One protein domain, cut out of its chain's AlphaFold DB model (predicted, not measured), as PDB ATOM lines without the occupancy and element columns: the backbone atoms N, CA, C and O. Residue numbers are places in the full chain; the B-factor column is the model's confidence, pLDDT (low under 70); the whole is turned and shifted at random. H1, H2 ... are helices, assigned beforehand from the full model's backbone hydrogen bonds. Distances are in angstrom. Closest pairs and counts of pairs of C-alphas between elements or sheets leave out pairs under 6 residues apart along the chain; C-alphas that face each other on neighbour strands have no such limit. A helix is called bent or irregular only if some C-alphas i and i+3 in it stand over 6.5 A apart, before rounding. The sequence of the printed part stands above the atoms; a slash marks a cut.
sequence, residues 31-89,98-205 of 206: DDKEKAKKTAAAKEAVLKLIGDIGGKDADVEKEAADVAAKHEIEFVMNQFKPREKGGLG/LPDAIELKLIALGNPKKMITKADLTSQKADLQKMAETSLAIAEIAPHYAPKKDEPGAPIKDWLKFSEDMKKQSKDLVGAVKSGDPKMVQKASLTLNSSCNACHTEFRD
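AT A GLANCE: This is residues 31 to 89 and 98 to 205 of the 206 residues of an uncharacterized protein of Planctomycetales bacterium (UniProt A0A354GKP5). Three long helices, H6, H7 and H8, stand side by side, each running opposite to the one before it, and a helical hairpin of long H1 and shorter H2 crosses H6 on the side away from H8. Short H3 packs on H1 and H6, short H4 packs on H8, and H5 makes a small turn at one end of the three. The printed part has 167 residues with eight named helices, H1 to H8 in chain order, and no named strand; its class is all helix. It is compact, with a radius of gyration of the C-alphas of 15.6 A, and rounded, with spans of 46 by 37 by 33 A.

IN THESE COORDINATES: H1, residues 31 to 53, begins at C-alpha 31 (-43.754, -25.254, -26.707) and is 32.9 A long. H2, residues 60 to 70, is 15.4 A long; H3, residues 73 to 80, and H4, residues 102 to 110, are 12.0 A each. H5, residues 118 to 123, is 8.6 A long. H6, residues 125 to 145, begins at C-alpha 125 (-12.497, -15.746, -9.511) and is 31.0 A long; it is only just irregular, with C-alphas 140 and 143 6.8 A apart. H7, residues 156 to 179, is 34.6 A long, and H8, residues 182 to 203, is 31.7 A long and ends at C-alpha 203 (-31.035, -5.789, -34.445).

HOW THE PARTS SIT: H6 is the hub, touching H1, H2, H3 and H7. H6 and H7 form a hairpin at a shallow tilt of 14 degrees; their closest C-alphas, of Ala 139 and Lys 167, are 4.8 A apart. H7 and H8 form another at 16 degrees, closest at Leu 173 and Ala 188, 4.9 A between C-alphas. H6 and H8 are near each other. H1 touches H6 with residues 46 to 53 alone, about perpendicular at 73 degrees, closest at the C-alphas of Ile 50 and Ala 137, 5.8 A. H1 and H2 form a hairpin at 11 degrees, with the C-alphas of Ile 53 and Val 60 closest at 6.3 A. H2 touches H6 at a steep tilt of 67 degrees, the C-alphas of Ala 64 and Ile 141 being closest at 4.5 A. H3 touches H1, closest at the C-alphas of Thr 39 and Phe 75, 4.6 A. H3 and H4 only just touch, with 3 pairs of C-alphas within 8 A. H4 touches residues 185 to 193 of H8 alone, closest at the C-alphas of Gly 110 and Leu 190, 4.0 A. H5 is close to but not clearly touching H6, H7 and H8. Every O i to N i+4 pair is within hydrogen-bond range in H1, H2, H4, H5, H7 and H8, against 2 of 4 in H3 and 14 of 17 in H6.

THE WHOLE: The C-alphas farthest apart, of Ala 119 and Lys 149, are 48.6 A apart. Residues 90 to 97 are not printed, and C-alphas 89 and 98 stand 8.9 A apart across this cut, which lies in the link from H3 to H4. Of the links that are printed whole, none is long. The mean pLDDT of the printed part is 95.4, and residue 56 is under 70.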
ATOM      1  N   ASP A  31     -44.633 -26.287 -26.149       80.38
ATOM      2  CA  ASP A  31     -43.754 -25.254 -26.707       80.38
ATOM      3  C   ASP A  31     -42.655 -24.843 -25.708       80.38
ATOM      4  O   ASP A  31     -41.476 -24.742 -26.065       80.38
ATOM      5  N   ASP A  32     -43.007 -24.652 -24.431       83.69
ATOM      6  CA  ASP A  32     -42.045 -24.277 -23.386       83.69
ATOM      7  C   ASP A  32     -41.035 -25.409 -23.114       83.69
ATOM      8  O   ASP A  32     -39.834 -25.158 -22.947       83.69
ATOM      9  N   LYS A  33     -41.478 -26.675 -23.142       86.69
ATOM     10  CA  LYS A  33     -40.579 -27.840 -23.040       86.69
ATOM     11  C   LYS A  33     -39.646 -27.948 -24.243       86.69
ATOM     12  O   LYS A  33     -38.477 -28.296 -24.065       86.69
ATOM     13  N   GLU A  34     -40.126 -27.684 -25.457       91.12
ATOM     14  CA  GLU A  34     -39.288 -27.707 -26.660       91.12
ATOM     15  C   GLU A  34     -38.210 -26.619 -26.600       91.12
ATOM     16  O   GLU A  34     -37.025 -26.910 -26.789       91.12
ATOM     17  N   LYS A  35     -38.583 -25.385 -26.241       91.50
ATOM     18  CA  LYS A  35     -37.634 -24.274 -26.059       91.50
ATOM     19  C   LYS A  35     -36.598 -24.566 -24.976       91.50
ATOM     20  O   LYS A  35     -35.412 -24.287 -25.170       91.50
ATOM     21  N   ALA A  36     -37.009 -25.173 -23.862       91.94
ATOM     22  CA  ALA A  36     -36.089 -25.595 -22.810       91.94
ATOM     23  C   ALA A  36     -35.082 -26.640 -23.322       91.94
ATOM     24  O   ALA A  36     -33.884 -26.514 -23.060       91.94
ATOM     25  N   LYS A  37     -35.533 -27.626 -24.112       94.44
ATOM     26  CA  LYS A  37     -34.653 -28.629 -24.737       94.44
ATOM     27  C   LYS A  37     -33.662 -27.996 -25.717       94.44
ATOM     28  O   LYS A  37     -32.474 -28.296 -25.642       94.44
ATOM     29  N   LYS A  38     -34.116 -27.096 -26.597       96.38
ATOM     30  CA  LYS A  38     -33.238 -26.396 -27.552       96.38
ATOM     31  C   LYS A  38     -32.212 -25.506 -26.843       96.38
ATOM     32  O   LYS A  38     -31.038 -25.514 -27.210       96.38
ATOM     33  N   THR A  39     -32.623 -24.820 -25.773       96.12
ATOM     34  CA  THR A  39     -31.723 -24.038 -24.906       96.12
ATOM     35  C   THR A  39     -30.689 -24.926 -24.216       96.12
ATOM     36  O   THR A  39     -29.517 -24.560 -24.156       96.12
ATOM     37  N   ALA A  40     -31.085 -26.104 -23.723       96.25
ATOM     38  CA  ALA A  40     -30.165 -27.057 -23.107       96.25
ATOM     39  C   ALA A  40     -29.157 -27.633 -24.118       96.25
ATOM     40  O   ALA A  40     -27.975 -27.730 -23.805       96.25
ATOM     41  N   ALA A  41     -29.584 -27.935 -25.345       96.88
ATOM     42  CA  ALA A  41     -28.675 -28.392 -26.395       96.88
ATOM     43  C   ALA A  41     -27.654 -27.300 -26.781       96.88
ATOM     44  O   ALA A  41     -26.455 -27.565 -26.847       96.88
ATOM     45  N   ALA A  42     -28.106 -26.052 -26.952       97.88
ATOM     46  CA  ALA A  42     -27.214 -24.919 -27.209       97.88
ATOM     47  C   ALA A  42     -26.235 -24.679 -26.042       97.88
ATOM     48  O   ALA A  42     -25.066 -24.370 -26.258       97.88
ATOM     49  N   LYS A  43     -26.690 -24.873 -24.797       97.56
ATOM     50  CA  LYS A  43     -25.858 -24.772 -23.591       97.56
ATOM     51  C   LYS A  43     -24.682 -25.741 -23.609       97.56
ATOM     52  O   LYS A  43     -23.572 -25.343 -23.268       97.56
ATOM     53  N   GLU A  44     -24.912 -26.999 -23.976       97.06
ATOM     54  CA  GLU A  44     -23.847 -28.003 -24.073       97.06
ATOM     55  C   GLU A  44     -22.811 -27.612 -25.131       97.06
ATOM     56  O   GLU A  44     -21.612 -27.660 -24.858       97.06
ATOM     57  N   ALA A  45     -23.266 -27.135 -26.292       97.44
ATOM     58  CA  ALA A  45     -22.393 -26.662 -27.363       97.44
ATOM     59  C   ALA A  45     -21.543 -25.448 -26.936       97.44
ATOM     60  O   ALA A  45     -20.331 -25.433 -27.153       97.44
ATOM     61  N   VAL A  46     -22.148 -24.469 -26.252       97.69
ATOM     62  CA  VAL A  46     -21.431 -23.309 -25.692       97.69
ATOM     63  C   VAL A  46     -20.421 -23.743 -24.626       97.69
ATOM     64  O   VAL A  46     -19.290 -23.267 -24.624       97.69
ATOM     65  N   LEU A  47     -20.788 -24.667 -23.732       96.31
ATOM     66  CA  LEU A  47     -19.875 -25.191 -22.711       96.31
ATOM     67  C   LEU A  47     -18.680 -25.934 -23.314       96.31
ATOM     68  O   LEU A  47     -17.579 -25.817 -22.777       96.31
ATOM     69  N   LYS A  48     -18.890 -26.667 -24.413       95.62
ATOM     70  CA  LYS A  48     -17.805 -27.301 -25.165       95.62
ATOM     71  C   LYS A  48     -16.851 -26.234 -25.715       95.62
ATOM     72  O   LYS A  48     -15.671 -26.267 -25.383       95.62
ATOM     73  N   LEU A  49     -17.387 -25.225 -26.411       95.75
ATOM     74  CA  LEU A  49     -16.596 -24.138 -27.001       95.75
ATOM     75  C   LEU A  49     -15.778 -23.353 -25.958       95.75
ATOM     76  O   LEU A  49     -14.647 -22.958 -26.222       95.75
ATOM     77  N   ILE A  50     -16.306 -23.160 -24.742       94.88
ATOM     78  CA  ILE A  50     -15.545 -22.570 -23.624       94.88
ATOM     79  C   ILE A  50     -14.298 -23.404 -23.294       94.88
ATOM     80  O   ILE A  50     -13.231 -22.838 -23.060       94.88
ATOM     81  N   GLY A  51     -14.429 -24.735 -23.255       92.56
ATOM     82  CA  GLY A  51     -13.297 -25.637 -23.032       92.56
ATOM     83  C   GLY A  51     -12.251 -25.539 -24.144       92.56
ATOM     84  O   GLY A  51     -11.052 -25.529 -23.860       92.56
ATOM     85  N   ASP A  52     -12.713 -25.386 -25.381       91.31
ATOM     86  CA  ASP A  52     -11.888 -25.342 -26.586       91.31
ATOM     87  C   ASP A  52     -11.137 -24.006 -26.753       91.31
ATOM     88  O   ASP A  52      -9.959 -24.006 -27.106       91.31
ATOM     89  N   ILE A  53     -11.730 -22.868 -26.365       86.38
ATOM     90  CA  ILE A  53     -11.059 -21.548 -26.338       86.38
ATOM     91  C   ILE A  53      -9.798 -21.544 -25.448       86.38
ATOM     92  O   ILE A  53      -8.874 -20.756 -25.667       86.38
ATOM     93  N   GLY A  54      -9.742 -22.412 -24.434       70.25
ATOM     94  CA  GLY A  54      -8.562 -22.601 -23.585       70.25
ATOM     95  C   GLY A  54      -7.530 -23.600 -24.130       70.25
ATOM     96  O   GLY A  54      -6.440 -23.710 -23.560       70.25
ATOM     97  N   GLY A  55      -7.867 -24.339 -25.190       77.56
ATOM     98  CA  GLY A  55      -7.046 -25.374 -25.814       77.56
ATOM     99  C   GLY A  55      -6.078 -24.824 -26.866       77.56
ATOM    100  O   GLY A  55      -6.300 -23.772 -27.454       77.56
ATOM    101  N   LYS A  56      -4.968 -25.536 -27.107       67.44
ATOM    102  CA  LYS A  56      -3.938 -25.120 -28.082       67.44
ATOM    103  C   LYS A  56      -4.245 -25.515 -29.531       67.44
ATOM    104  O   LYS A  56      -3.682 -24.907 -30.432       67.44
ATOM    105  N   ASP A  57      -5.135 -26.487 -29.730       75.31
ATOM    106  CA  ASP A  57      -5.371 -27.137 -31.027       75.31
ATOM    107  C   ASP A  57      -6.826 -27.002 -31.515       75.31
ATOM    108  O   ASP A  57      -7.221 -27.648 -32.485       75.31
ATOM    109  N   ALA A  58      -7.643 -26.193 -30.834       83.81
ATOM    110  CA  ALA A  58      -9.042 -26.015 -31.190       83.81
ATOM    111  C   ALA A  58      -9.217 -25.011 -32.336       83.81
ATOM    112  O   ALA A  58      -8.724 -23.882 -32.282       83.81
ATOM    113  N   ASP A  59      -9.990 -25.406 -33.344       92.50
ATOM    114  CA  ASP A  59     -10.472 -24.514 -34.396       92.50
ATOM    115  C   ASP A  59     -11.757 -23.818 -33.922       92.50
ATOM    116  O   ASP A  59     -12.874 -24.208 -34.267       92.50
ATOM    117  N   VAL A  60     -11.581 -22.810 -33.060       94.19
ATOM    118  CA  VAL A  60     -12.680 -22.071 -32.410       94.19
ATOM    119  C   VAL A  60     -13.641 -21.464 -33.433       94.19
ATOM    120  O   VAL A  60     -14.845 -21.449 -33.195       94.19
ATOM    121  N   GLU A  61     -13.136 -20.987 -34.575       94.75
ATOM    122  CA  GLU A  61     -13.964 -20.403 -35.637       94.75
ATOM    123  C   GLU A  61     -14.870 -21.461 -36.273       94.75
ATOM    124  O   GLU A  61     -16.082 -21.265 -36.383       94.75
ATOM    125  N   LYS A  62     -14.311 -22.620 -36.637       96.06
ATOM    126  CA  LYS A  62     -15.102 -23.720 -37.191       96.06
ATOM    127  C   LYS A  62     -16.130 -24.245 -36.196       96.06
ATOM    128  O   LYS A  62     -17.269 -24.511 -36.573       96.06
ATOM    129  N   GLU A  63     -15.750 -24.402 -34.934       96.44
ATOM    130  CA  GLU A  63     -16.676 -24.869 -33.906       96.44
ATOM    131  C   GLU A  63     -17.794 -23.858 -33.652       96.44
ATOM    132  O   GLU A  63     -18.955 -24.250 -33.560       96.44
ATOM    133  N   ALA A  64     -17.478 -22.562 -33.612       97.94
ATOM    134  CA  ALA A  64     -18.469 -21.501 -33.497       97.94
ATOM    135  C   ALA A  64     -19.459 -21.506 -34.677       97.94
ATOM    136  O   ALA A  64     -20.674 -21.427 -34.461       97.94
ATOM    137  N   ALA A  65     -18.965 -21.687 -35.905       98.00
ATOM    138  CA  ALA A  65     -19.798 -21.854 -37.095       98.00
ATOM    139  C   ALA A  65     -20.700 -23.098 -37.003       98.00
ATOM    140  O   ALA A  65     -21.890 -23.027 -37.318       98.00
ATOM    141  N   ASP A  66     -20.167 -24.223 -36.520       97.94
ATOM    142  CA  ASP A  66     -20.928 -25.457 -36.310       97.94
ATOM    143  C   ASP A  66     -22.036 -25.281 -35.261       97.94
ATOM    144  O   ASP A  66     -23.128 -25.834 -35.430       97.94
ATOM    145  N   VAL A  67     -21.787 -24.523 -34.185       98.25
ATOM    146  CA  VAL A  67     -22.827 -24.173 -33.203       98.25
ATOM    147  C   VAL A  67     -23.908 -23.326 -33.870       98.25
ATOM    148  O   VAL A  67     -25.091 -23.654 -33.753       98.25
ATOM    149  N   ALA A  68     -23.521 -22.287 -34.615       98.38
ATOM    150  CA  ALA A  68     -24.467 -21.405 -35.295       98.38
ATOM    151  C   ALA A  68     -25.339 -22.136 -36.329       98.38
ATOM    152  O   ALA A  68     -26.519 -21.828 -36.475       98.38
ATOM    153  N   ALA A  69     -24.789 -23.145 -37.009       97.94
ATOM    154  CA  ALA A  69     -25.528 -23.956 -37.973       97.94
ATOM    155  C   ALA A  69     -26.558 -24.904 -37.326       97.94
ATOM    156  O   ALA A  69     -27.531 -25.286 -37.976       97.94
ATOM    157  N   LYS A  70     -26.343 -25.317 -36.069       98.19
ATOM    158  CA  LYS A  70     -27.169 -26.322 -35.370       98.19
ATOM    159  C   LYS A  70     -28.187 -25.724 -34.406       98.19
ATOM    160  O   LYS A  70     -29.142 -26.406 -34.033       98.19
ATOM    161  N   HIS A  71     -27.978 -24.486 -33.977       98.31
ATOM    162  CA  HIS A  71     -28.790 -23.845 -32.953       98.31
ATOM    163  C   HIS A  71     -29.278 -22.482 -33.429       98.31
ATOM    164  O   HIS A  71     -28.534 -21.729 -34.043       98.31
ATOM    165  N   GLU A  72     -30.523 -22.137 -33.115       97.56
ATOM    166  CA  GLU A  72     -31.039 -20.788 -33.358       97.56
ATOM    167  C   GLU A  72     -30.401 -19.804 -32.365       97.56
ATOM    168  O   GLU A  72     -30.177 -20.146 -31.197       97.56
ATOM    169  N   ILE A  73     -30.130 -18.574 -32.819       96.69
ATOM    170  CA  ILE A  73     -29.435 -17.559 -32.015       96.69
ATOM    171  C   ILE A  73     -30.132 -17.295 -30.676       96.69
ATOM    172  O   ILE A  73     -29.456 -17.089 -29.671       96.69
ATOM    173  N   GLU A  74     -31.467 -17.365 -30.629       96.19
ATOM    174  CA  GLU A  74     -32.247 -17.201 -29.396       96.19
ATOM    175  C   GLU A  74     -31.764 -18.158 -28.296       96.19
ATOM    176  O   GLU A  74     -31.517 -17.739 -27.166       96.19
ATOM    177  N   PHE A  75     -31.544 -19.433 -28.623       97.88
ATOM    178  CA  PHE A  75     -31.138 -20.446 -27.647       97.88
ATOM    179  C   PHE A  75     -29.674 -20.323 -27.226       97.88
ATOM    180  O   PHE A  75     -29.335 -20.643 -26.084       97.88
ATOM    181  N   VAL A  76     -28.815 -19.813 -28.112       98.50
ATOM    182  CA  VAL A  76     -27.431 -19.453 -27.772       98.50
ATOM    183  C   VAL A  76     -27.406 -18.222 -26.857       98.50
ATOM    184  O   VAL A  76     -26.696 -18.205 -25.857       98.50
ATOM    185  N   MET A  77     -28.232 -17.209 -27.121       97.75
ATOM    186  CA  MET A  77     -28.302 -16.002 -26.291       97.75
ATOM    187  C   MET A  77     -29.021 -16.240 -24.956       97.75
ATOM    188  O   MET A  77     -28.699 -15.597 -23.954       97.75
ATOM    189  N   ASN A  78     -29.932 -17.214 -24.881       97.56
ATOM    190  CA  ASN A  78     -30.607 -17.594 -23.637       97.56
ATOM    191  C   ASN A  78     -29.644 -18.080 -22.548       97.56
ATOM    192  O   ASN A  78     -29.994 -18.052 -21.368       97.56
ATOM    193  N   GLN A  79     -28.403 -18.422 -22.895       98.25
ATOM    194  CA  GLN A  79     -27.373 -18.742 -21.908       98.25
ATOM    195  C   GLN A  79     -27.072 -17.579 -20.948       98.25
ATOM    196  O   GLN A  79     -26.671 -17.818 -19.806       98.25
ATOM    197  N   PHE A  80     -27.341 -16.335 -21.359       98.38
ATOM    198  CA  PHE A  80     -27.199 -15.152 -20.511       98.38
ATOM    199  C   PHE A  80     -28.311 -14.976 -19.465       98.38
ATOM    200  O   PHE A  80     -28.131 -14.229 -18.495       98.38
ATOM    201  N   LYS A  81     -29.455 -15.646 -19.648       97.12
ATOM    202  CA  LYS A  81     -30.647 -15.510 -18.801       97.12
ATOM    203  C   LYS A  81     -30.466 -16.191 -17.434       97.12
ATOM    204  O   LYS A  81     -29.487 -16.911 -17.215       97.12
ATOM    205  N   PRO A  82     -31.388 -15.958 -16.478       97.25
ATOM    206  CA  PRO A  82     -31.413 -16.709 -15.228       97.25
ATOM    207  C   PRO A  82     -31.427 -18.219 -15.451       97.25
ATOM    208  O   PRO A  82     -32.069 -18.709 -16.383       97.25
ATOM    209  N   ARG A  83     -30.762 -18.964 -14.563       95.12
ATOM    210  CA  ARG A  83     -30.678 -20.432 -14.649       95.12
ATOM    211  C   ARG A  83     -32.054 -21.108 -14.659       95.12
ATOM    212  O   ARG A  83     -32.267 -22.058 -15.403       95.12
ATOM    213  N   GLU A  84     -33.008 -20.571 -13.897       92.50
ATOM    214  CA  GLU A  84     -34.416 -21.013 -13.869       92.50
ATOM    215  C   GLU A  84     -35.154 -20.823 -15.208       92.50
ATOM    216  O   GLU A  84     -36.169 -21.466 -15.447       92.50
ATOM    217  N   LYS A  85     -34.627 -19.972 -16.098       92.56
ATOM    218  CA  LYS A  85     -35.120 -19.750 -17.466       92.56
ATOM    219  C   LYS A  85     -34.266 -20.466 -18.520       92.56
ATOM    220  O   LYS A  85     -34.296 -20.096 -19.687       92.56
ATOM    221  N   GLY A  86     -33.475 -21.459 -18.109       92.56
ATOM    222  CA  GLY A  86     -32.630 -22.265 -18.994       92.56
ATOM    223  C   GLY A  86     -31.212 -21.730 -19.209       92.56
ATOM    224  O   GLY A  86     -30.417 -22.403 -19.863       92.56
ATOM    225  N   GLY A  87     -30.863 -20.572 -18.643       96.69
ATOM    226  CA  GLY A  87     -29.525 -20.001 -18.790       96.69
ATOM    227  C   GLY A  87     -28.426 -20.765 -18.045       96.69
ATOM    228  O   GLY A  87     -28.662 -21.725 -17.299       96.69
ATOM    229  N   LEU A  88     -27.180 -20.321 -18.224       97.00
ATOM    230  CA  LEU A  88     -26.026 -20.932 -17.560       97.00
ATOM    231  C   LEU A  88     -25.952 -20.580 -16.069       97.00
ATOM    232  O   LEU A  88     -25.542 -21.421 -15.264       97.00
ATOM    233  N   GLY A  89     -26.393 -19.374 -15.708       97.19
ATOM    234  CA  GLY A  89     -26.213 -18.824 -14.368       97.19
ATOM    235  C   GLY A  89     -24.758 -18.441 -14.078       97.19
ATOM    236  O   GLY A  89     -23.912 -18.424 -14.972       97.19
ATOM    237  N   LEU A  98     -24.957 -14.613  -6.652       95.69
ATOM    238  CA  LEU A  98     -26.088 -13.781  -7.041       95.69
ATOM    239  C   LEU A  98     -25.630 -12.512  -7.786       95.69
ATOM    240  O   LEU A  98     -24.558 -11.957  -7.487       95.69
ATOM    241  N   PRO A  99     -26.443 -12.026  -8.742       96.50
ATOM    242  CA  PRO A  99     -27.598 -12.720  -9.335       96.50
ATOM    243  C   PRO A  99     -27.178 -13.962 -10.156       96.50
ATOM    244  O   PRO A  99     -26.137 -13.937 -10.807       96.50
ATOM    245  N   ASP A 100     -27.993 -15.028 -10.148       96.75
ATOM    246  CA  ASP A 100     -27.723 -16.291 -10.875       96.75
ATOM    247  C   ASP A 100     -28.148 -16.202 -12.355       96.75
ATOM    248  O   ASP A 100     -28.944 -16.989 -12.870       96.75
ATOM    249  N   ALA A 101     -27.644 -15.165 -13.020       97.94
ATOM    250  CA  ALA A 101     -27.842 -14.857 -14.431       97.94
ATOM    251  C   ALA A 101     -26.637 -14.050 -14.919       97.94
ATOM    252  O   ALA A 101     -26.264 -13.065 -14.273       97.94
ATOM    253  N   ILE A 102     -26.048 -14.423 -16.054       98.50
ATOM    254  CA  ILE A 102     -24.842 -13.751 -16.561       98.50
ATOM    255  C   ILE A 102     -25.149 -12.292 -16.914       98.50
ATOM    256  O   ILE A 102     -24.421 -11.402 -16.482       98.50
ATOM    257  N   GLU A 103     -26.259 -12.029 -17.612       98.00
ATOM    258  CA  GLU A 103     -26.700 -10.671 -17.975       98.00
ATOM    259  C   GLU A 103     -26.814  -9.773 -16.734       98.00
ATOM    260  O   GLU A 103     -26.202  -8.708 -16.646       98.00
ATOM    261  N   LEU A 104     -27.533 -10.244 -15.709       98.00
ATOM    262  CA  LEU A 104     -27.734  -9.472 -14.482       98.00
ATOM    263  C   LEU A 104     -26.434  -9.299 -13.690       98.00
ATOM    264  O   LEU A 104     -26.237  -8.262 -13.051       98.00
ATOM    265  N   LYS A 105     -25.539 -10.295 -13.714       98.06
ATOM    266  CA  LYS A 105     -24.250 -10.207 -13.026       98.06
ATOM    267  C   LYS A 105     -23.332  -9.201 -13.714       98.06
ATOM    268  O   LYS A 105     -22.709  -8.414 -13.007       98.06
ATOM    269  N   LEU A 106     -23.300  -9.157 -15.047       98.12
ATOM    270  CA  LEU A 106     -22.567  -8.142 -15.812       98.12
ATOM    271  C   LEU A 106     -23.063  -6.730 -15.490       98.12
ATOM    272  O   LEU A 106     -22.253  -5.857 -15.177       98.12
ATOM    273  N   ILE A 107     -24.383  -6.520 -15.465       98.00
ATOM    274  CA  ILE A 107     -24.988  -5.239 -15.064       98.00
ATOM    275  C   ILE A 107     -24.570  -4.863 -13.635       98.00
ATOM    276  O   ILE A 107     -24.190  -3.721 -13.369       98.00
ATOM    277  N   ALA A 108     -24.621  -5.819 -12.701       97.94
ATOM    278  CA  ALA A 108     -24.238  -5.584 -11.312       97.94
ATOM    279  C   ALA A 108     -22.750  -5.227 -11.173       97.94
ATOM    280  O   ALA A 108     -22.429  -4.265 -10.480       97.94
ATOM    281  N   LEU A 109     -21.862  -5.957 -11.855       98.06
ATOM    282  CA  LEU A 109     -20.419  -5.717 -11.839       98.06
ATOM    283  C   LEU A 109     -20.044  -4.394 -12.510       98.06
ATOM    284  O   LEU A 109     -19.143  -3.713 -12.033       98.06
ATOM    285  N   GLY A 110     -20.741  -4.010 -13.583       97.88
ATOM    286  CA  GLY A 110     -20.526  -2.742 -14.284       97.88
ATOM    287  C   GLY A 110     -20.979  -1.512 -13.494       97.88
ATOM    288  O   GLY A 110     -20.536  -0.394 -13.770       97.88
ATOM    289  N   ASN A 111     -21.833  -1.691 -12.484       97.25
ATOM    290  CA  ASN A 111     -22.359  -0.590 -11.690       97.25
ATOM    291  C   ASN A 111     -21.286  -0.031 -10.731       97.25
ATOM    292  O   ASN A 111     -20.898  -0.718  -9.782       97.25
ATOM    293  N   PRO A 112     -20.861   1.241 -10.875       93.44
ATOM    294  CA  PRO A 112     -19.826   1.827 -10.017       93.44
ATOM    295  C   PRO A 112     -20.231   1.904  -8.535       93.44
ATOM    296  O   PRO A 112     -19.363   1.971  -7.670       93.44
ATOM    297  N   LYS A 113     -21.535   1.858  -8.221       95.25
ATOM    298  CA  LYS A 113     -22.059   1.839  -6.844       95.25
ATOM    299  C   LYS A 113     -22.076   0.440  -6.215       95.25
ATOM    300  O   LYS A 113     -22.332   0.328  -5.022       95.25
ATOM    301  N   LYS A 114     -21.860  -0.620  -7.001       91.31
ATOM    302  CA  LYS A 114     -21.893  -2.029  -6.564       91.31
ATOM    303  C   LYS A 114     -20.623  -2.775  -6.982       91.31
ATOM    304  O   LYS A 114     -20.673  -3.946  -7.350       91.31
ATOM    305  N   MET A 115     -19.490  -2.078  -6.944       93.12
ATOM    306  CA  MET A 115     -18.194  -2.653  -7.285       93.12
ATOM    307  C   MET A 115     -17.918  -3.890  -6.425       93.12
ATOM    308  O   MET A 115     -18.108  -3.861  -5.208       93.12
ATOM    309  N   ILE A 116     -17.471  -4.972  -7.062       97.44
ATOM    310  CA  ILE A 116     -17.087  -6.192  -6.354       97.44
ATOM    311  C   ILE A 116     -15.937  -5.898  -5.383       97.44
ATOM    312  O   ILE A 116     -15.035  -5.120  -5.690       97.44
ATOM    313  N   THR A 117     -15.942  -6.503  -4.197       97.81
ATOM    314  CA  THR A 117     -14.800  -6.370  -3.286       97.81
ATOM    315  C   THR A 117     -13.630  -7.230  -3.772       97.81
ATOM    316  O   THR A 117     -13.809  -8.198  -4.510       97.81
ATOM    317  N   LYS A 118     -12.402  -6.925  -3.341       97.88
ATOM    318  CA  LYS A 118     -11.241  -7.766  -3.678       97.88
ATOM    319  C   LYS A 118     -11.349  -9.175  -3.084       97.88
ATOM    320  O   LYS A 118     -10.898 -10.134  -3.708       97.88
ATOM    321  N   ALA A 119     -11.953  -9.297  -1.902       98.19
ATOM    322  CA  ALA A 119     -12.205 -10.578  -1.253       98.19
ATOM    323  C   ALA A 119     -13.195 -11.423  -2.069       98.19
ATOM    324  O   ALA A 119     -12.885 -12.564  -2.402       98.19
ATOM    325  N   ASP A 120     -14.322 -10.833  -2.481       97.94
ATOM    326  CA  ASP A 120     -15.325 -11.510  -3.312       97.94
ATOM    327  C   ASP A 120     -14.788 -11.867  -4.697       97.94
ATOM    328  O   ASP A 120     -15.030 -12.961  -5.194       97.94
ATOM    329  N   LEU A 121     -14.020 -10.972  -5.326       98.38
ATOM    330  CA  LEU A 121     -13.388 -11.257  -6.613       98.38
ATOM    331  C   LEU A 121     -12.410 -12.428  -6.501       98.38
ATOM    332  O   LEU A 121     -12.326 -13.249  -7.407       98.38
ATOM    333  N   THR A 122     -11.686 -12.521  -5.386       98.19
ATOM    334  CA  THR A 122     -10.755 -13.623  -5.136       98.19
ATOM    335  C   THR A 122     -11.505 -14.938  -4.923       98.19
ATOM    336  O   THR A 122     -11.141 -15.941  -5.532       98.19
ATOM    337  N   SER A 123     -12.567 -14.939  -4.110       98.06
ATOM    338  CA  SER A 123     -13.350 -16.148  -3.814       98.06
ATOM    339  C   SER A 123     -14.184 -16.634  -5.003       98.06
ATOM    340  O   SER A 123     -14.382 -17.835  -5.154       98.06
ATOM    341  N   GLN A 124     -14.627 -15.724  -5.875       97.94
ATOM    342  CA  GLN A 124     -15.469 -16.016  -7.043       97.94
ATOM    343  C   GLN A 124     -14.674 -16.067  -8.359       97.94
ATOM    344  O   GLN A 124     -15.271 -16.161  -9.431       97.94
ATOM    345  N   LYS A 125     -13.335 -15.980  -8.320       97.81
ATOM    346  CA  LYS A 125     -12.497 -15.746  -9.511       97.81
ATOM    347  C   LYS A 125     -12.749 -16.748 -10.637       97.81
ATOM    348  O   LYS A 125     -12.943 -16.341 -11.777       97.81
ATOM    349  N   ALA A 126     -12.754 -18.041 -10.316       97.06
ATOM    350  CA  ALA A 126     -12.954 -19.102 -11.302       97.06
ATOM    351  C   ALA A 126     -14.349 -19.035 -11.945       97.06
ATOM    352  O   ALA A 126     -14.479 -19.151 -13.162       97.06
ATOM    353  N   ASP A 127     -15.381 -18.773 -11.145       98.19
ATOM    354  CA  ASP A 127     -16.758 -18.671 -11.630       98.19
ATOM    355  C   ASP A 127     -16.969 -17.425 -12.503       98.19
ATOM    356  O   ASP A 127     -17.617 -17.496 -13.548       98.19
ATOM    357  N   LEU A 128     -16.383 -16.288 -12.114       98.31
ATOM    358  CA  LEU A 128     -16.410 -15.057 -12.908       98.31
ATOM    359  C   LEU A 128     -15.587 -15.182 -14.192       98.31
ATOM    360  O   LEU A 128     -15.948 -14.589 -15.208       98.31
ATOM    361  N   GLN A 129     -14.507 -15.963 -14.169       97.75
ATOM    362  CA  GLN A 129     -13.724 -16.243 -15.365       97.75
ATOM    363  C   GLN A 129     -14.546 -17.086 -16.342       97.75
ATOM    364  O   GLN A 129     -14.678 -16.689 -17.494       97.75
ATOM    365  N   LYS A 130     -15.187 -18.164 -15.874       97.25
ATOM    366  CA  LYS A 130     -16.082 -18.981 -16.706       97.25
ATOM    367  C   LYS A 130     -17.253 -18.169 -17.266       97.25
ATOM    368  O   LYS A 130     -17.641 -18.350 -18.417       97.25
ATOM    369  N   MET A 131     -17.810 -17.253 -16.473       98.12
ATOM    370  CA  MET A 131     -18.835 -16.311 -16.929       98.12
ATOM    371  C   MET A 131     -18.317 -15.432 -18.082       98.12
ATOM    372  O   MET A 131     -18.995 -15.289 -19.094       98.12
ATOM    373  N   ALA A 132     -17.113 -14.870 -17.954       98.38
ATOM    374  CA  ALA A 132     -16.500 -14.052 -19.000       98.38
ATOM    375  C   ALA A 132     -16.145 -14.867 -20.260       98.38
ATOM    376  O   ALA A 132     -16.348 -14.397 -21.378       98.38
ATOM    377  N   GLU A 133     -15.668 -16.100 -20.088       97.81
ATOM    378  CA  GLU A 133     -15.390 -17.043 -21.178       97.81
ATOM    379  C   GLU A 133     -16.674 -17.489 -21.886       97.81
ATOM    380  O   GLU A 133     -16.667 -17.671 -23.098       97.81
ATOM    381  N   THR A 134     -17.798 -17.579 -21.168       98.19
ATOM    382  CA  THR A 134     -19.118 -17.806 -21.777       98.19
ATOM    383  C   THR A 134     -19.487 -16.666 -22.719       98.19
ATOM    384  O   THR A 134     -19.897 -16.917 -23.850       98.19
ATOM    385  N   SER A 135     -19.300 -15.414 -22.285       98.56
ATOM    386  CA  SER A 135     -19.524 -14.256 -23.155       98.56
ATOM    387  C   SER A 135     -18.624 -14.294 -24.386       98.56
ATOM    388  O   SER A 135     -19.089 -14.014 -25.486       98.56
ATOM    389  N   LEU A 136     -17.358 -14.687 -24.212       98.44
ATOM    390  CA  LEU A 136     -16.416 -14.826 -25.318       98.44
ATOM    391  C   LEU A 136     -16.853 -15.917 -26.299       98.44
ATOM    392  O   LEU A 136     -16.907 -15.645 -27.489       98.44
ATOM    393  N   ALA A 137     -17.225 -17.104 -25.819       98.31
ATOM    394  CA  ALA A 137     -17.714 -18.189 -26.664       98.31
ATOM    395  C   ALA A 137     -18.930 -17.762 -27.497       98.31
ATOM    396  O   ALA A 137     -18.967 -17.984 -28.701       98.31
ATOM    397  N   ILE A 138     -19.898 -17.074 -26.887       98.62
ATOM    398  CA  ILE A 138     -21.068 -16.570 -27.618       98.62
ATOM    399  C   ILE A 138     -20.676 -15.474 -28.619       98.62
ATOM    400  O   ILE A 138     -21.236 -15.423 -29.711       98.62
ATOM    401  N   ALA A 139     -19.689 -14.639 -28.292       98.25
ATOM    402  CA  ALA A 139     -19.172 -13.630 -29.211       98.25
ATOM    403  C   ALA A 139     -18.408 -14.225 -30.407       98.25
ATOM    404  O   ALA A 139     -18.388 -13.605 -31.465       98.25
ATOM    405  N   GLU A 140     -17.804 -15.410 -30.268       98.19
ATOM    406  CA  GLU A 140     -17.240 -16.167 -31.397       98.19
ATOM    407  C   GLU A 140     -18.352 -16.735 -32.296       98.19
ATOM    408  O   GLU A 140     -18.205 -16.767 -33.512       98.19
ATOM    409  N   ILE A 141     -19.496 -17.131 -31.723       98.62
ATOM    410  CA  ILE A 141     -20.645 -17.678 -32.470       98.62
ATOM    411  C   ILE A 141     -21.421 -16.573 -33.210       98.62
ATOM    412  O   ILE A 141     -21.868 -16.771 -34.340       98.62
ATOM    413  N   ALA A 142     -21.587 -15.398 -32.594       98.12
ATOM    414  CA  ALA A 142     -22.464 -14.327 -33.078       98.12
ATOM    415  C   ALA A 142     -22.254 -13.887 -34.550       98.12
ATOM    416  O   ALA A 142     -23.260 -13.723 -35.249       98.12
ATOM    417  N   PRO A 143     -21.021 -13.734 -35.079       97.75
ATOM    418  CA  PRO A 143     -20.795 -13.353 -36.475       97.75
ATOM    419  C   PRO A 143     -21.450 -14.296 -37.490       97.75
ATOM    420  O   PRO A 143     -21.853 -13.855 -38.564       97.75
ATOM    421  N   HIS A 144     -21.600 -15.579 -37.152       97.94
ATOM    422  CA  HIS A 144     -22.153 -16.596 -38.050       97.94
ATOM    423  C   HIS A 144     -23.679 -16.524 -38.203       97.94
ATOM    424  O   HIS A 144     -24.239 -17.179 -39.078       97.94
ATOM    425  N   TYR A 145     -24.347 -15.697 -37.394       96.88
ATOM    426  CA  TYR A 145     -25.769 -15.383 -37.539       96.88
ATOM    427  C   TYR A 145     -26.037 -14.110 -38.345       96.88
ATOM    428  O   TYR A 145     -27.192 -13.696 -38.447       96.88
ATOM    429  N   ALA A 146     -25.001 -13.480 -38.911       94.38
ATOM    430  CA  ALA A 146     -25.179 -12.286 -39.721       94.38
ATOM    431  C   ALA A 146     -26.226 -12.518 -40.833       94.38
ATOM    432  O   ALA A 146     -26.235 -13.585 -41.463       94.38
ATOM    433  N   PRO A 147     -27.098 -11.531 -41.115       88.06
ATOM    434  CA  PRO A 147     -28.036 -11.619 -42.226       88.06
ATOM    435  C   PRO A 147     -27.330 -11.921 -43.554       88.06
ATOM    436  O   PRO A 147     -26.193 -11.516 -43.788       88.06
ATOM    437  N   LYS A 148     -28.018 -12.605 -44.476       89.88
ATOM    438  CA  LYS A 148     -27.458 -12.931 -45.807       89.88
ATOM    439  C   LYS A 148     -27.355 -11.722 -46.740       89.88
ATOM    440  O   LYS A 148     -26.651 -11.778 -47.745       89.88
ATOM    441  N   LYS A 149     -28.117 -10.671 -46.454       91.56
ATOM    442  CA  LYS A 149     -28.151  -9.400 -47.182       91.56
ATOM    443  C   LYS A 149     -28.422  -8.278 -46.186       91.56
ATOM    444  O   LYS A 149     -29.015  -8.539 -45.142       91.56
ATOM    445  N   ASP A 150     -28.026  -7.062 -46.530       91.31
ATOM    446  CA  ASP A 150     -28.352  -5.894 -45.718       91.31
ATOM    447  C   ASP A 150     -29.870  -5.729 -45.590       91.31
ATOM    448  O   ASP A 150     -30.614  -5.849 -46.571       91.31
ATOM    449  N   GLU A 151     -30.317  -5.423 -44.376       86.25
ATOM    450  CA  GLU A 151     -31.691  -5.023 -44.098       86.25
ATOM    451  C   GLU A 151     -31.747  -3.507 -43.853       86.25
ATOM    452  O   GLU A 151     -30.774  -2.922 -43.358       86.25
ATOM    453  N   PRO A 152     -32.849  -2.818 -44.213       86.12
ATOM    454  CA  PRO A 152     -32.980  -1.385 -43.973       86.12
ATOM    455  C   PRO A 152     -32.747  -1.028 -42.499       86.12
ATOM    456  O   PRO A 152     -33.488  -1.454 -41.620       86.12
ATOM    457  N   GLY A 153     -31.709  -0.233 -42.234       84.44
ATOM    458  CA  GLY A 153     -31.336   0.174 -40.877       84.44
ATOM    459  C   GLY A 153     -30.613  -0.897 -40.053       84.44
ATOM    460  O   GLY A 153     -30.365  -0.646 -38.882       84.44
ATOM    461  N   ALA A 154     -30.270  -2.048 -40.628       87.69
ATOM    462  CA  ALA A 154     -29.573  -3.151 -39.966       87.69
ATOM    463  C   ALA A 154     -28.553  -3.799 -40.936       87.69
ATOM    464  O   ALA A 154     -28.722  -4.946 -41.360       87.69
ATOM    465  N   PRO A 155     -27.508  -3.061 -41.364       92.81
ATOM    466  CA  PRO A 155     -26.543  -3.569 -42.334       92.81
ATOM    467  C   PRO A 155     -25.638  -4.648 -41.720       92.81
ATOM    468  O   PRO A 155     -25.252  -4.575 -40.550       92.81
ATOM    469  N   ILE A 156     -25.207  -5.614 -42.533       95.50
ATOM    470  CA  ILE A 156     -24.338  -6.733 -42.125       95.50
ATOM    471  C   ILE A 156     -23.045  -6.220 -41.489       95.50
ATOM    472  O   ILE A 156     -22.550  -6.781 -40.511       95.50
ATOM    473  N   LYS A 157     -22.496  -5.126 -42.026       95.94
ATOM    474  CA  LYS A 157     -21.283  -4.498 -41.496       95.94
ATOM    475  C   LYS A 157     -21.430  -4.128 -40.016       95.94
ATOM    476  O   LYS A 157     -20.473  -4.308 -39.263       95.94
ATOM    477  N   ASP A 158     -22.599  -3.644 -39.606       95.56
ATOM    478  CA  ASP A 158     -22.837  -3.250 -38.219       95.56
ATOM    479  C   ASP A 158     -22.997  -4.483 -37.325       95.56
ATOM    480  O   ASP A 158     -22.412  -4.515 -36.245       95.56
ATOM    481  N   TRP A 159     -23.653  -5.547 -37.805       96.25
ATOM    482  CA  TRP A 159     -23.711  -6.835 -37.097       96.25
ATOM    483  C   TRP A 159     -22.313  -7.386 -36.799       96.25
ATOM    484  O   TRP A 159     -21.984  -7.723 -35.658       96.25
ATOM    485  N   LEU A 160     -21.467  -7.457 -37.833       96.69
ATOM    486  CA  LEU A 160     -20.099  -7.961 -37.712       96.69
ATOM    487  C   LEU A 160     -19.260  -7.065 -36.799       96.69
ATOM    488  O   LEU A 160     -18.503  -7.568 -35.970       96.69
ATOM    489  N   LYS A 161     -19.437  -5.743 -36.896       97.31
ATOM    490  CA  LYS A 161     -18.784  -4.789 -36.000       97.31
ATOM    491  C   LYS A 161     -19.186  -5.010 -34.540       97.31
ATOM    492  O   LYS A 161     -18.304  -5.075 -33.689       97.31
ATOM    493  N   PHE A 162     -20.477  -5.125 -34.239       97.44
ATOM    494  CA  PHE A 162     -20.932  -5.350 -32.867       97.44
ATOM    495  C   PHE A 162     -20.483  -6.706 -32.324       97.44
ATOM    496  O   PHE A 162     -20.125  -6.797 -31.151       97.44
ATOM    497  N   SER A 163     -20.447  -7.735 -33.173       97.69
ATOM    498  CA  SER A 163     -19.936  -9.057 -32.798       97.69
ATOM    499  C   SER A 163     -18.445  -9.000 -32.436       97.69
ATOM    500  O   SER A 163     -18.042  -9.520 -31.395       97.69
ATOM    501  N   GLU A 164     -17.630  -8.289 -33.221       97.88
ATOM    502  CA  GLU A 164     -16.210  -8.079 -32.907       97.88
ATOM    503  C   GLU A 164     -16.018  -7.224 -31.642       97.88
ATOM    504  O   GLU A 164     -15.180  -7.541 -30.794       97.88
ATOM    505  N   ASP A 165     -16.832  -6.180 -31.454       98.12
ATOM    506  CA  ASP A 165     -16.809  -5.362 -30.238       98.12
ATOM    507  C   ASP A 165     -17.147  -6.217 -28.996       98.12
ATOM    508  O   ASP A 165     -16.439  -6.139 -27.985       98.12
ATOM    509  N   MET A 166     -18.158  -7.093 -29.074       98.31
ATOM    510  CA  MET A 166     -18.511  -8.046 -28.011       98.31
ATOM    511  C   MET A 166     -17.370  -9.035 -27.733       98.31
ATOM    512  O   MET A 166     -17.040  -9.287 -26.570       98.31
ATOM    513  N   LYS A 167     -16.722  -9.565 -28.777       98.19
ATOM    514  CA  LYS A 167     -15.583 -10.492 -28.666       98.19
ATOM    515  C   LYS A 167     -14.399  -9.831 -27.978       98.19
ATOM    516  O   LYS A 167     -13.878 -10.360 -26.992       98.19
ATOM    517  N   LYS A 168     -14.012  -8.637 -28.428       98.38
ATOM    518  CA  LYS A 168     -12.948  -7.846 -27.805       98.38
ATOM    519  C   LYS A 168     -13.249  -7.576 -26.330       98.38
ATOM    520  O   LYS A 168     -12.396  -7.798 -25.474       98.38
ATOM    521  N   GLN A 169     -14.453  -7.115 -26.015       98.62
ATOM    522  CA  GLN A 169     -14.817  -6.732 -24.649       98.62
ATOM    523  C   GLN A 169     -14.975  -7.942 -23.722       98.62
ATOM    524  O   GLN A 169     -14.674  -7.851 -22.533       98.62
ATOM    525  N   SER A 170     -15.363  -9.099 -24.262       98.50
ATOM    526  CA  SER A 170     -15.344 -10.364 -23.527       98.50
ATOM    527  C   SER A 170     -13.910 -10.788 -23.192       98.50
ATOM    528  O   SER A 170     -13.640 -11.149 -22.048       98.50
ATOM    529  N   LYS A 171     -12.957 -10.652 -24.130       98.31
ATOM    530  CA  LYS A 171     -11.520 -10.862 -23.852       98.31
ATOM    531  C   LYS A 171     -10.998  -9.894 -22.787       98.31
ATOM    532  O   LYS A 171     -10.294 -10.324 -21.872       98.31
ATOM    533  N   ASP A 172     -11.383  -8.618 -22.861       98.50
ATOM    534  CA  ASP A 172     -11.023  -7.612 -21.855       98.50
ATOM    535  C   ASP A 172     -11.566  -7.999 -20.465       98.50
ATOM    536  O   ASP A 172     -10.849  -7.888 -19.468       98.50
ATOM    537  N   LEU A 173     -12.798  -8.519 -20.382       98.69
ATOM    538  CA  LEU A 173     -13.381  -9.001 -19.127       98.69
ATOM    539  C   LEU A 173     -12.660 -10.245 -18.589       98.69
ATOM    540  O   LEU A 173     -12.363 -10.293 -17.395       98.69
ATOM    541  N   VAL A 174     -12.318 -11.214 -19.445       98.25
ATOM    542  CA  VAL A 174     -11.494 -12.374 -19.057       98.25
ATOM    543  C   VAL A 174     -10.159 -11.902 -18.472       98.25
ATOM    544  O   VAL A 174      -9.753 -12.357 -17.400       98.25
ATOM    545  N   GLY A 175      -9.489 -10.953 -19.133       98.12
ATOM    546  CA  GLY A 175      -8.244 -10.353 -18.649       98.12
ATOM    547  C   GLY A 175      -8.406  -9.634 -17.306       98.12
ATOM    548  O   GLY A 175      -7.593  -9.821 -16.400       98.12
ATOM    549  N   ALA A 176      -9.482  -8.865 -17.140       98.56
ATOM    550  CA  ALA A 176      -9.784  -8.140 -15.910       98.56
ATOM    551  C   ALA A 176     -10.077  -9.068 -14.718       98.56
ATOM    552  O   ALA A 176      -9.606  -8.825 -13.608       98.56
ATOM    553  N   VAL A 177     -10.813 -10.163 -14.929       98.44
ATOM    554  CA  VAL A 177     -11.027 -11.165 -13.873       98.44
ATOM    555  C   VAL A 177      -9.701 -11.836 -13.506       98.44
ATOM    556  O   VAL A 177      -9.397 -12.002 -12.322       98.44
ATOM    557  N   LYS A 178      -8.865 -12.167 -14.500       97.75
ATOM    558  CA  LYS A 178      -7.539 -12.763 -14.276       97.75
ATOM    559  C   LYS A 178      -6.605 -11.842 -13.488       97.75
ATOM    560  O   LYS A 178      -5.889 -12.351 -12.620       97.75
ATOM    561  N   SER A 179      -6.649 -10.527 -13.722       98.25
ATOM    562  CA  SER A 179      -5.826  -9.553 -12.990       98.25
ATOM    563  C   SER A 179      -6.212  -9.424 -11.513       98.25
ATOM    564  O   SER A 179      -5.370  -9.072 -10.689       98.25
ATOM    565  N   GLY A 180      -7.459  -9.747 -11.152       97.81
ATOM    566  CA  GLY A 180      -7.942  -9.625  -9.776       97.81
ATOM    567  C   GLY A 180      -8.116  -8.173  -9.314       97.81
ATOM    568  O   GLY A 180      -8.112  -7.920  -8.106       97.81
ATOM    569  N   ASP A 181      -8.253  -7.224 -10.249       98.12
ATOM    570  CA  ASP A 181      -8.529  -5.813  -9.966       98.12
ATOM    571  C   ASP A 181     -10.036  -5.507 -10.108       98.12
ATOM    572  O   ASP A 181     -10.564  -5.495 -11.228       98.12
ATOM    573  N   PRO A 182     -10.741  -5.194  -9.001       98.38
ATOM    574  CA  PRO A 182     -12.154  -4.834  -9.037       98.38
ATOM    575  C   PRO A 182     -12.527  -3.694  -9.989       98.38
ATOM    576  O   PRO A 182     -13.596  -3.738 -10.597       98.38
ATOM    577  N   LYS A 183     -11.665  -2.681 -10.152       98.31
ATOM    578  CA  LYS A 183     -11.935  -1.550 -11.051       98.31
ATOM    579  C   LYS A 183     -11.852  -1.978 -12.509       98.31
ATOM    580  O   LYS A 183     -12.663  -1.538 -13.321       98.31
ATOM    581  N   MET A 184     -10.898  -2.850 -12.844       98.50
ATOM    582  CA  MET A 184     -10.808  -3.404 -14.195       98.50
ATOM    583  C   MET A 184     -12.025  -4.273 -14.509       98.50
ATOM    584  O   MET A 184     -12.591  -4.135 -15.590       98.50
ATOM    585  N   VAL A 185     -12.470  -5.109 -13.560       98.69
ATOM    586  CA  VAL A 185     -13.678  -5.937 -13.726       98.69
ATOM    587  C   VAL A 185     -14.912  -5.062 -13.925       98.69
ATOM    588  O   VAL A 185     -15.704  -5.329 -14.827       98.69
ATOM    589  N   GLN A 186     -15.055  -3.992 -13.138       98.62
ATOM    590  CA  GLN A 186     -16.167  -3.052 -13.274       98.62
ATOM    591  C   GLN A 186     -16.171  -2.374 -14.644       98.62
ATOM    592  O   GLN A 186     -17.187  -2.401 -15.339       98.62
ATOM    593  N   LYS A 187     -15.030  -1.823 -15.071       98.56
ATOM    594  CA  LYS A 187     -14.911  -1.165 -16.375       98.56
ATOM    595  C   LYS A 187     -15.215  -2.133 -17.519       98.56
ATOM    596  O   LYS A 187     -16.024  -1.805 -18.379       98.56
ATOM    597  N   ALA A 188     -14.609  -3.320 -17.510       98.69
ATOM    598  CA  ALA A 188     -14.809  -4.313 -18.560       98.69
ATOM    599  C   ALA A 188     -16.260  -4.814 -18.614       98.69
ATOM    600  O   ALA A 188     -16.826  -4.917 -19.699       98.69
ATOM    601  N   SER A 189     -16.895  -5.043 -17.458       98.62
ATOM    602  CA  SER A 189     -18.307  -5.452 -17.388       98.62
ATOM    603  C   SER A 189     -19.239  -4.367 -17.923       98.62
ATOM    604  O   SER A 189     -20.165  -4.671 -18.669       98.62
ATOM    605  N   LEU A 190     -18.979  -3.097 -17.584       98.44
ATOM    606  CA  LEU A 190     -19.737  -1.962 -18.108       98.44
ATOM    607  C   LEU A 190     -19.599  -1.856 -19.629       98.44
ATOM    608  O   LEU A 190     -20.601  -1.714 -20.321       98.44
ATOM    609  N   THR A 191     -18.373  -1.930 -20.150       98.38
ATOM    610  CA  THR A 191     -18.129  -1.833 -21.592       98.38
ATOM    611  C   THR A 191     -18.784  -2.993 -22.343       98.38
ATOM    612  O   THR A 191     -19.506  -2.724 -23.300       98.38
ATOM    613  N   LEU A 192     -18.630  -4.236 -21.867       98.56
ATOM    614  CA  LEU A 192     -19.292  -5.410 -22.447       98.56
ATOM    615  C   LEU A 192     -20.819  -5.270 -22.437       98.56
ATOM    616  O   LEU A 192     -21.469  -5.490 -23.449       98.56
ATOM    617  N   ASN A 193     -21.408  -4.842 -21.320       98.00
ATOM    618  CA  ASN A 193     -22.852  -4.628 -21.253       98.00
ATOM    619  C   ASN A 193     -23.332  -3.556 -22.252       98.00
ATOM    620  O   ASN A 193     -24.407  -3.684 -22.837       98.00
ATOM    621  N   SER A 194     -22.535  -2.509 -22.477       97.31
ATOM    622  CA  SER A 194     -22.850  -1.482 -23.471       97.31
ATOM    623  C   SER A 194     -22.833  -2.011 -24.909       97.31
ATOM    624  O   SER A 194     -23.689  -1.590 -25.685       97.31
ATOM    625  N   SER A 195     -21.934  -2.935 -25.283       96.69
ATOM    626  CA  SER A 195     -21.990  -3.543 -26.630       96.69
ATOM    627  C   SER A 195     -23.190  -4.463 -26.803       96.69
ATOM    628  O   SER A 195     -23.840  -4.393 -27.846       96.69
ATOM    629  N   CYS A 196     -23.545  -5.245 -25.775       96.62
ATOM    630  CA  CYS A 196     -24.768  -6.051 -25.788       96.62
ATOM    631  C   CYS A 196     -25.999  -5.176 -26.062       96.62
ATOM    632  O   CYS A 196     -26.819  -5.500 -26.918       96.62
ATOM    633  N   ASN A 197     -26.112  -4.040 -25.368       96.81
ATOM    634  CA  ASN A 197     -27.227  -3.115 -25.554       96.81
ATOM    635  C   ASN A 197     -27.222  -2.454 -26.934       96.81
ATOM    636  O   ASN A 197     -28.286  -2.329 -27.538       96.81
ATOM    637  N   ALA A 198     -26.056  -2.042 -27.440       95.00
ATOM    638  CA  ALA A 198     -25.954  -1.417 -28.756       95.00
ATOM    639  C   ALA A 198     -26.399  -2.379 -29.867       95.00
ATOM    640  O   ALA A 198     -27.250  -2.022 -30.674       95.00
ATOM    641  N   CYS A 199     -25.916  -3.626 -29.847       94.69
ATOM    642  CA  CYS A 199     -26.332  -4.645 -30.811       94.69
ATOM    643  C   CYS A 199     -27.839  -4.929 -30.731       94.69
ATOM    644  O   CYS A 199     -28.538  -4.892 -31.741       94.69
ATOM    645  N   HIS A 200     -28.368  -5.161 -29.524       94.69
ATOM    646  CA  HIS A 200     -29.791  -5.455 -29.352       94.69
ATOM    647  C   HIS A 200     -30.700  -4.289 -29.758       94.69
ATOM    648  O   HIS A 200     -31.738  -4.531 -30.367       94.69
ATOM    649  N   THR A 201     -30.294  -3.044 -29.497       93.62
ATOM    650  CA  THR A 201     -31.039  -1.859 -29.953       93.62
ATOM    651  C   THR A 201     -31.139  -1.825 -31.478       93.62
ATOM    652  O   THR A 201     -32.178  -1.466 -32.019       93.62
ATOM    653  N   GLU A 202     -30.076  -2.223 -32.180       91.12
ATOM    654  CA  GLU A 202     -30.035  -2.151 -33.639       91.12
ATOM    655  C   GLU A 202     -30.698  -3.343 -34.343       91.12
ATOM    656  O   GLU A 202     -31.249  -3.153 -35.427       91.12
ATOM    657  N   PHE A 203     -30.655  -4.545 -33.757       91.31
ATOM    658  CA  PHE A 203     -31.035  -5.789 -34.445       91.31
ATOM    659  C   PHE A 203     -32.144  -6.610 -33.773       91.31
ATOM    660  O   PHE A 203     -32.626  -7.566 -34.374       91.31
ATOM    661  N   ARG A 204     -32.546  -6.290 -32.537       89.31
ATOM    662  CA  ARG A 204     -33.567  -7.057 -31.795       89.31
ATOM    663  C   ARG A 204     -34.772  -6.213 -31.397       89.31
ATOM    664  O   ARG A 204     -35.893  -6.697 -31.470       89.31
ATOM    665  N   ASP A 205     -34.530  -4.989 -30.944       86.12
ATOM    666  CA  ASP A 205     -35.539  -4.144 -30.297       86.12
ATOM    667  C   ASP A 205     -36.202  -3.144 -31.272       86.12
ATOM    668  O   ASP A 205     -36.853  -2.198 -30.822       86.12
TER     669      ASP A 205